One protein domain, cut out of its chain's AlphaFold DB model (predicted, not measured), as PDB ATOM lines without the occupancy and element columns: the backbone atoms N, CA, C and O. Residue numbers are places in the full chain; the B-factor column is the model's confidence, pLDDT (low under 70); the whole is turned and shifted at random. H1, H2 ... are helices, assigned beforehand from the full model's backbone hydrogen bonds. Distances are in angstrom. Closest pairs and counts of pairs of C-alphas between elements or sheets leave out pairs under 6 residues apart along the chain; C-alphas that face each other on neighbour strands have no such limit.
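Overview. This is residues 44 to 98 of the 98 residues of the protein "MarR family transcriptional regulator" of Micromonospora sp. KC721 (UniProt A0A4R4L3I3). A long helix, H1, and a shorter one, H2, meet near their ends as a V, and the unnamed tail of residues 83 to 98 curves across the open side of the V and turns back inward. The printed part has 55 residues with two named helices, H1 then H2, and no named strand; the class is all helix. It is only just loose, close to compact, with a radius of gyration of the C-alphas of 12.4 A, and flat, spanning 34 by 24 by 12 A.

Arrangement. H1, residues 44 to 67, touches H2, residues 69 to 82, with residues 60 to 64 alone; H2 touches it with residues 71 to 72 alone. Their closest C-alphas, of Ala 64 and Val 72, are 6.1 A apart. The helices run opposite ways at a steep tilt of 58 degrees. In both, every O i to N i+4 pair is within hydrogen-bond range.

Along the chain. H1 begins at C-alpha 44 (2.558, 41.523, -14.394) and measures 34.2 A from first to last C-alpha. H2 measures 20.6 A and ends at C-alpha 82 (-2.546, 21.583, 9.757).

Size, cuts and confidence. The C-alphas farthest apart, of Arg 44 and Glu 70, are 34.6 A apart. The printed part has no cut, and the link from H1 to H2 is tight. Residues 84 to 98 have pLDDT under 70.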
ATOM      1  N   ARG A  44       1.322  41.848 -15.120       92.06
ATOM      2  CA  ARG A  44       2.558  41.523 -14.394       92.06
ATOM      3  C   ARG A  44       2.283  40.663 -13.158       92.06
ATOM      4  O   ARG A  44       3.066  39.764 -12.863       92.06
ATOM      5  N   GLY A  45       1.200  40.942 -12.432       89.50
ATOM      6  CA  GLY A  45       0.687  40.119 -11.333       89.50
ATOM      7  C   GLY A  45       0.440  38.681 -11.764       89.50
ATOM      8  O   GLY A  45       1.011  37.754 -11.192       89.50
ATOM      9  N   VAL A  46      -0.355  38.512 -12.820       89.62
ATOM     10  CA  VAL A  46      -0.707  37.199 -13.372       89.62
ATOM     11  C   VAL A  46       0.538  36.455 -13.862       89.62
ATOM     12  O   VAL A  46       0.730  35.282 -13.544       89.62
ATOM     13  N   ASP A  47       1.418  37.126 -14.601       89.12
ATOM     14  CA  ASP A  47       2.673  36.546 -15.084       89.12
ATOM     15  C   ASP A  47       3.620  36.144 -13.937       89.12
ATOM     16  O   ASP A  47       4.238  35.077 -13.966       89.12
ATOM     17  N   GLY A  48       3.688  36.951 -12.874       88.75
ATOM     18  CA  GLY A  48       4.419  36.605 -11.657       88.75
ATOM     19  C   GLY A  48       3.930  35.294 -11.036       88.75
ATOM     20  O   GLY A  48       4.748  34.447 -10.669       88.75
ATOM     21  N   LEU A  49       2.611  35.082 -10.972       86.06
ATOM     22  CA  LEU A  49       2.031  33.836 -10.460       86.06
ATOM     23  C   LEU A  49       2.320  32.641 -11.359       86.06
ATOM     24  O   LEU A  49       2.707  31.590 -10.854       86.06
ATOM     25  N   ARG A  50       2.209  32.804 -12.682       86.38
ATOM     26  CA  ARG A  50       2.547  31.740 -13.639       86.38
ATOM     27  C   ARG A  50       4.000  31.299 -13.500       86.38
ATOM     28  O   ARG A  50       4.271  30.106 -13.423       86.38
ATOM     29  N   ARG A  51       4.939  32.243 -13.401       89.50
ATOM     30  CA  ARG A  51       6.360  31.918 -13.187       89.50
ATOM     31  C   ARG A  51       6.608  31.259 -11.836       89.50
ATOM     32  O   ARG A  51       7.413  30.336 -11.746       89.50
ATOM     33  N   SER A  52       5.897  31.708 -10.806       84.81
ATOM     34  CA  SER A  52       5.975  31.100  -9.478       84.81
ATOM     35  C   SER A  52       5.503  29.646  -9.518       84.81
ATOM     36  O   SER A  52       6.174  28.796  -8.948       84.81
ATOM     37  N   ALA A  53       4.417  29.346 -10.243       84.50
ATOM     38  CA  ALA A  53       3.917  27.985 -10.452       84.50
ATOM     39  C   ALA A  53       5.001  27.048 -10.989       84.50
ATOM     40  O   ALA A  53       5.304  26.036 -10.370       84.50
ATOM     41  N   VAL A  54       5.646  27.457 -12.085       90.38
ATOM     42  CA  VAL A  54       6.716  26.679 -12.719       90.38
ATOM     43  C   VAL A  54       7.876  26.447 -11.750       90.38
ATOM     44  O   VAL A  54       8.411  25.346 -11.669       90.38
ATOM     45  N   LEU A  55       8.269  27.470 -10.983       89.88
ATOM     46  CA  LEU A  55       9.347  27.328 -10.005       89.88
ATOM     47  C   LEU A  55       8.973  26.368  -8.869       89.88
ATOM     48  O   LEU A  55       9.822  25.601  -8.415       89.88
ATOM     49  N   PHE A  56       7.720  26.394  -8.419       88.25
ATOM     50  CA  PHE A  56       7.229  25.441  -7.433       88.25
ATOM     51  C   PHE A  56       7.257  24.007  -7.961       88.25
ATOM     52  O   PHE A  56       7.743  23.135  -7.246       88.25
ATOM     53  N   ASP A  57       6.840  23.773  -9.206       89.19
ATOM     54  CA  ASP A  57       6.901  22.444  -9.826       89.19
ATOM     55  C   ASP A  57       8.349  21.935  -9.910       89.19
ATOM     56  O   ASP A  57       8.634  20.780  -9.593       89.19
ATOM     57  N   VAL A  58       9.298  22.818 -10.244       94.56
ATOM     58  CA  VAL A  58      10.733  22.489 -10.236       94.56
ATOM     59  C   VAL A  58      11.212  22.119  -8.830       94.56
ATOM     60  O   VAL A  58      11.938  21.138  -8.665       94.56
ATOM     61  N   LEU A  59      10.835  22.884  -7.803       93.69
ATOM     62  CA  LEU A  59      11.216  22.593  -6.417       93.69
ATOM     63  C   LEU A  59      10.613  21.270  -5.931       93.69
ATOM     64  O   LEU A  59      11.343  20.450  -5.372       93.69
ATOM     65  N   ARG A  60       9.329  21.036  -6.214       94.12
ATOM     66  CA  ARG A  60       8.639  19.776  -5.927       94.12
ATOM     67  C   ARG A  60       9.353  18.604  -6.595       94.12
ATOM     68  O   ARG A  60       9.663  17.630  -5.919       94.12
ATOM     69  N   GLY A  61       9.700  18.726  -7.878       95.88
ATOM     70  CA  GLY A  61      10.440  17.697  -8.611       95.88
ATOM     71  C   GLY A  61      11.807  17.384  -7.993       95.88
ATOM     72  O   GLY A  61      12.204  16.225  -7.912       95.88
ATOM     73  N   ARG A  62      12.519  18.394  -7.471       97.50
ATOM     74  CA  ARG A  62      13.789  18.179  -6.750       97.50
ATOM     75  C   ARG A  62      13.590  17.419  -5.441       97.50
ATOM     76  O   ARG A  62      14.422  16.582  -5.102       97.50
ATOM     77  N   TRP A  63      12.511  17.689  -4.712       97.00
ATOM     78  CA  TRP A  63      12.175  16.926  -3.509       97.00
ATOM     79  C   TRP A  63      11.755  15.500  -3.843       97.00
ATOM     80  O   TRP A  63      12.224  14.577  -3.186       97.00
ATOM     81  N   ALA A  64      10.955  15.307  -4.891       97.38
ATOM     82  CA  ALA A  64      10.551  13.985  -5.352       97.38
ATOM     83  C   ALA A  64      11.758  13.143  -5.788       97.38
ATOM     84  O   ALA A  64      11.861  11.979  -5.411       97.38
ATOM     85  N   ALA A  65      12.730  13.743  -6.479       98.00
ATOM     86  CA  ALA A  65      13.979  13.070  -6.832       98.00
ATOM     87  C   ALA A  65      14.814  12.656  -5.603       98.00
ATOM     88  O   ALA A  65      15.524  11.655  -5.656       98.00
ATOM     89  N   ALA A  66      14.745  13.413  -4.502       98.00
ATOM     90  CA  ALA A  66      15.512  13.144  -3.285       98.00
ATOM     91  C   ALA A  66      14.803  12.200  -2.294       98.00
ATOM     92  O   ALA A  66      15.468  11.454  -1.579       98.00
ATOM     93  N   LEU A  67      13.471  12.257  -2.214       96.75
ATOM     94  CA  LEU A  67      12.666  11.602  -1.172       96.75
ATOM     95  C   LEU A  67      11.690  10.550  -1.720       96.75
ATOM     96  O   LEU A  67      11.169   9.750  -0.942       96.75
ATOM     97  N   GLY A  68      11.444  10.542  -3.031       97.56
ATOM     98  CA  GLY A  68      10.389   9.774  -3.689       97.56
ATOM     99  C   GLY A  68       9.047  10.515  -3.725       97.56
ATOM    100  O   GLY A  68       8.692  11.239  -2.793       97.56
ATOM    101  N   GLU A  69       8.284  10.300  -4.800       95.31
ATOM    102  CA  GLU A  69       6.983  10.949  -5.049       95.31
ATOM    103  C   GLU A  69       5.974  10.718  -3.911       95.31
ATOM    104  O   GLU A  69       5.345  11.662  -3.434       95.31
ATOM    105  N   GLU A  70       5.863   9.482  -3.411       96.38
ATOM    106  CA  GLU A  70       4.892   9.123  -2.365       96.38
ATOM    107  C   GLU A  70       5.128   9.878  -1.052       96.38
ATOM    108  O   GLU A  70       4.184  10.341  -0.413       96.38
ATOM    109  N   ARG A  71       6.396  10.045  -0.649       96.75
ATOM    110  CA  ARG A  71       6.738  10.758   0.590       96.75
ATOM    111  C   ARG A  71       6.466  12.250   0.479       96.75
ATOM    112  O   ARG A  71       6.024  12.855   1.454       96.75
ATOM    113  N   VAL A  72       6.727  12.840  -0.688       96.44
ATOM    114  CA  VAL A  72       6.419  14.252  -0.938       96.44
ATOM    115  C   VAL A  72       4.909  14.475  -0.915       96.44
ATOM    116  O   VAL A  72       4.458  15.391  -0.234       96.44
ATOM    117  N   ALA A  73       4.129  13.609  -1.564       93.31
ATOM    118  CA  ALA A  73       2.670  13.692  -1.544       93.31
ATOM    119  C   ALA A  73       2.096  13.575  -0.119       93.31
ATOM    120  O   ALA A  73       1.304  14.417   0.296       93.31
ATOM    121  N   ALA A  74       2.555  12.595   0.670       95.31
ATOM    122  CA  ALA A  74       2.109  12.430   2.056       95.31
ATOM    123  C   ALA A  74       2.436  13.656   2.932       95.31
ATOM    124  O   ALA A  74       1.602  14.106   3.716       95.31
ATOM    125  N   MET A  75       3.632  14.233   2.767       94.31
ATOM    126  CA  MET A  75       4.028  15.455   3.472       94.31
ATOM    127  C   MET A  75       3.125  16.643   3.110       94.31
ATOM    128  O   MET A  75       2.731  17.406   3.991       94.31
ATOM    129  N   GLU A  76       2.795  16.818   1.830       91.38
ATOM    130  CA  GLU A  76       1.890  17.881   1.382       91.38
ATOM    131  C   GLU A  76       0.480  17.723   1.963       91.38
ATOM    132  O   GLU A  76      -0.111  18.713   2.403       91.38
ATOM    133  N   ASP A  77      -0.040  16.496   2.021       91.44
ATOM    134  CA  ASP A  77      -1.339  16.195   2.628       91.44
ATOM    135  C   ASP A  77      -1.360  16.502   4.129       91.44
ATOM    136  O   ASP A  77      -2.297  17.136   4.627       91.44
ATOM    137  N   ASP A  78      -0.314  16.119   4.859       93.81
ATOM    138  CA  ASP A  78      -0.209  16.415   6.287       93.81
ATOM    139  C   ASP A  78      -0.092  17.924   6.550       93.81
ATOM    140  O   ASP A  78      -0.766  18.450   7.441       93.81
ATOM    141  N   LEU A  79       0.672  18.658   5.730       88.75
ATOM    142  CA  LEU A  79       0.742  20.122   5.802       88.75
ATOM    143  C   LEU A  79      -0.619  20.778   5.539       88.75
ATOM    144  O   LEU A  79      -0.985  21.741   6.222       88.75
ATOM    145  N   ARG A  80      -1.390  20.256   4.579       83.38
ATOM    146  CA  ARG A  80      -2.734  20.745   4.239       83.38
ATOM    147  C   ARG A  80      -3.722  20.563   5.389       83.38
ATOM    148  O   ARG A  80      -4.566  21.428   5.602       83.38
ATOM    149  N   ARG A  81      -3.592  19.483   6.167       86.75
ATOM    150  CA  ARG A  81      -4.427  19.225   7.355       86.75
ATOM    151  C   ARG A  81      -4.175  20.210   8.494       86.75
ATOM    152  O   ARG A  81      -5.103  20.514   9.241       86.75
ATOM    153  N   VAL A  82      -2.941  20.699   8.642       87.06
ATOM    154  CA  VAL A  82      -2.546  21.583   9.757       87.06
ATOM    155  C   VAL A  82      -2.482  23.066   9.383       87.06
ATOM    156  O   VAL A  82      -2.325  23.913  10.263       87.06
ATOM    157  N   THR A  83      -2.627  23.403   8.098       76.62
ATOM    158  CA  THR A  83      -2.606  24.789   7.609       76.62
ATOM    159  C   THR A  83      -4.030  25.270   7.320       76.62
ATOM    160  O   THR A  83      -4.775  24.582   6.623       76.62
ATOM    161  N   PRO A  84      -4.449  26.457   7.799       68.75
ATOM    162  CA  PRO A  84      -5.751  27.003   7.435       68.75
ATOM    163  C   PRO A  84      -5.845  27.203   5.910       68.75
ATOM    164  O   PRO A  84      -4.862  27.633   5.298       68.75
ATOM    165  N   PRO A  85      -7.009  26.940   5.282       60.12
ATOM    166  CA  PRO A  85      -7.181  27.122   3.845       60.12
ATOM    167  C   PRO A  85      -6.807  28.555   3.463       60.12
ATOM    168  O   PRO A  85      -7.301  29.515   4.060       60.12
ATOM    169  N   ASN A  86      -5.886  28.690   2.506       55.78
ATOM    170  CA  ASN A  86      -5.274  29.965   2.155       55.78
ATOM    171  C   ASN A  86      -6.363  30.984   1.770       55.78
ATOM    172  O   ASN A  86      -7.031  30.860   0.745       55.78
ATOM    173  N   VAL A  87      -6.573  31.991   2.625       50.22
ATOM    174  CA  VAL A  87      -7.640  32.994   2.448       50.22
ATOM    175  C   VAL A  87      -7.282  34.005   1.351       50.22
ATOM    176  O   VAL A  87      -8.133  34.750   0.861       50.22
ATOM    177  N   PHE A  88      -6.029  33.983   0.898       49.31
ATOM    178  CA  PHE A  88      -5.628  34.589  -0.356       49.31
ATOM    179  C   PHE A  88      -5.945  33.619  -1.496       49.31
ATOM    180  O   PHE A  88      -5.112  32.802  -1.877       49.31
ATOM    181  N   ARG A  89      -7.126  33.767  -2.111       49.00
ATOM    182  CA  ARG A  89      -7.312  33.380  -3.521       49.00
ATOM    183  C   ARG A  89      -6.530  34.355  -4.406       49.00
ATOM    184  O   ARG A  89      -7.097  35.159  -5.134       49.00
ATOM    185  N   VAL A  90      -5.217  34.364  -4.243       46.66
ATOM    186  CA  VAL A  90      -4.297  34.739  -5.305       46.66
ATOM    187  C   VAL A  90      -4.199  33.449  -6.086       46.66
ATOM    188  O   VAL A  90      -3.686  32.513  -5.491       46.66
ATOM    189  N   ASP A  91      -4.806  33.366  -7.276       47.47
ATOM    190  CA  ASP A  91      -4.950  32.133  -8.071       47.47
ATOM    191  C   ASP A  91      -3.762  31.197  -7.856       47.47
ATOM    192  O   ASP A  91      -2.676  31.382  -8.412       47.47
ATOM    193  N   VAL A  92      -3.954  30.261  -6.927       46.44
ATOM    194  CA  VAL A  92      -2.889  29.366  -6.520       46.44
ATOM    195  C   VAL A  92      -2.835  28.333  -7.635       46.44
ATOM    196  O   VAL A  92      -3.889  27.802  -7.998       46.44
ATOM    197  N   PRO A  93      -1.664  28.065  -8.228       46.19
ATOM    198  CA  PRO A  93      -1.565  27.058  -9.271       46.19
ATOM    199  C   PRO A  93      -2.131  25.723  -8.766       46.19
ATOM    200  O   PRO A  93      -1.995  25.394  -7.585       46.19
ATOM    201  N   GLY A  94      -2.798  24.981  -9.655       47.03
ATOM    202  CA  GLY A  94      -3.740  23.901  -9.323       47.03
ATOM    203  C   GLY A  94      -3.224  22.734  -8.466       47.03
ATOM    204  O   GLY A  94      -4.025  21.904  -8.048       47.03
ATOM    205  N   TRP A  95      -1.934  22.673  -8.136       57.47
ATOM    206  CA  TRP A  95      -1.354  21.675  -7.230       57.47
ATOM    207  C   TRP A  95      -1.627  21.960  -5.737       57.47
ATOM    208  O   TRP A  95      -1.491  21.074  -4.896       57.47
ATOM    209  N   PHE A  96      -2.087  23.168  -5.387       45.88
ATOM    210  CA  PHE A  96      -2.581  23.489  -4.038       45.88
ATOM    211  C   PHE A  96      -4.086  23.260  -3.854       45.88
ATOM    212  O   PHE A  96      -4.562  23.355  -2.727       45.88
ATOM    213  N   SER A  97      -4.838  22.962  -4.914       41.03
ATOM    214  CA  SER A  97      -6.296  22.767  -4.862       41.03
ATOM    215  C   SER A  97      -6.747  21.302  -4.936       41.03
ATOM    216  O   SER A  97      -7.923  21.059  -5.196       41.03
ATOM    217  N   GLY A  98      -5.830  20.355  -4.714       40.78
ATOM    218  CA  GLY A  98      -6.151  18.957  -4.403       40.78
ATOM    219  C   GLY A  98      -6.562  18.781  -2.949       40.78
ATOM    220  O   GLY A  98      -5.921  19.438  -2.090       40.78
TER     221      GLY A  98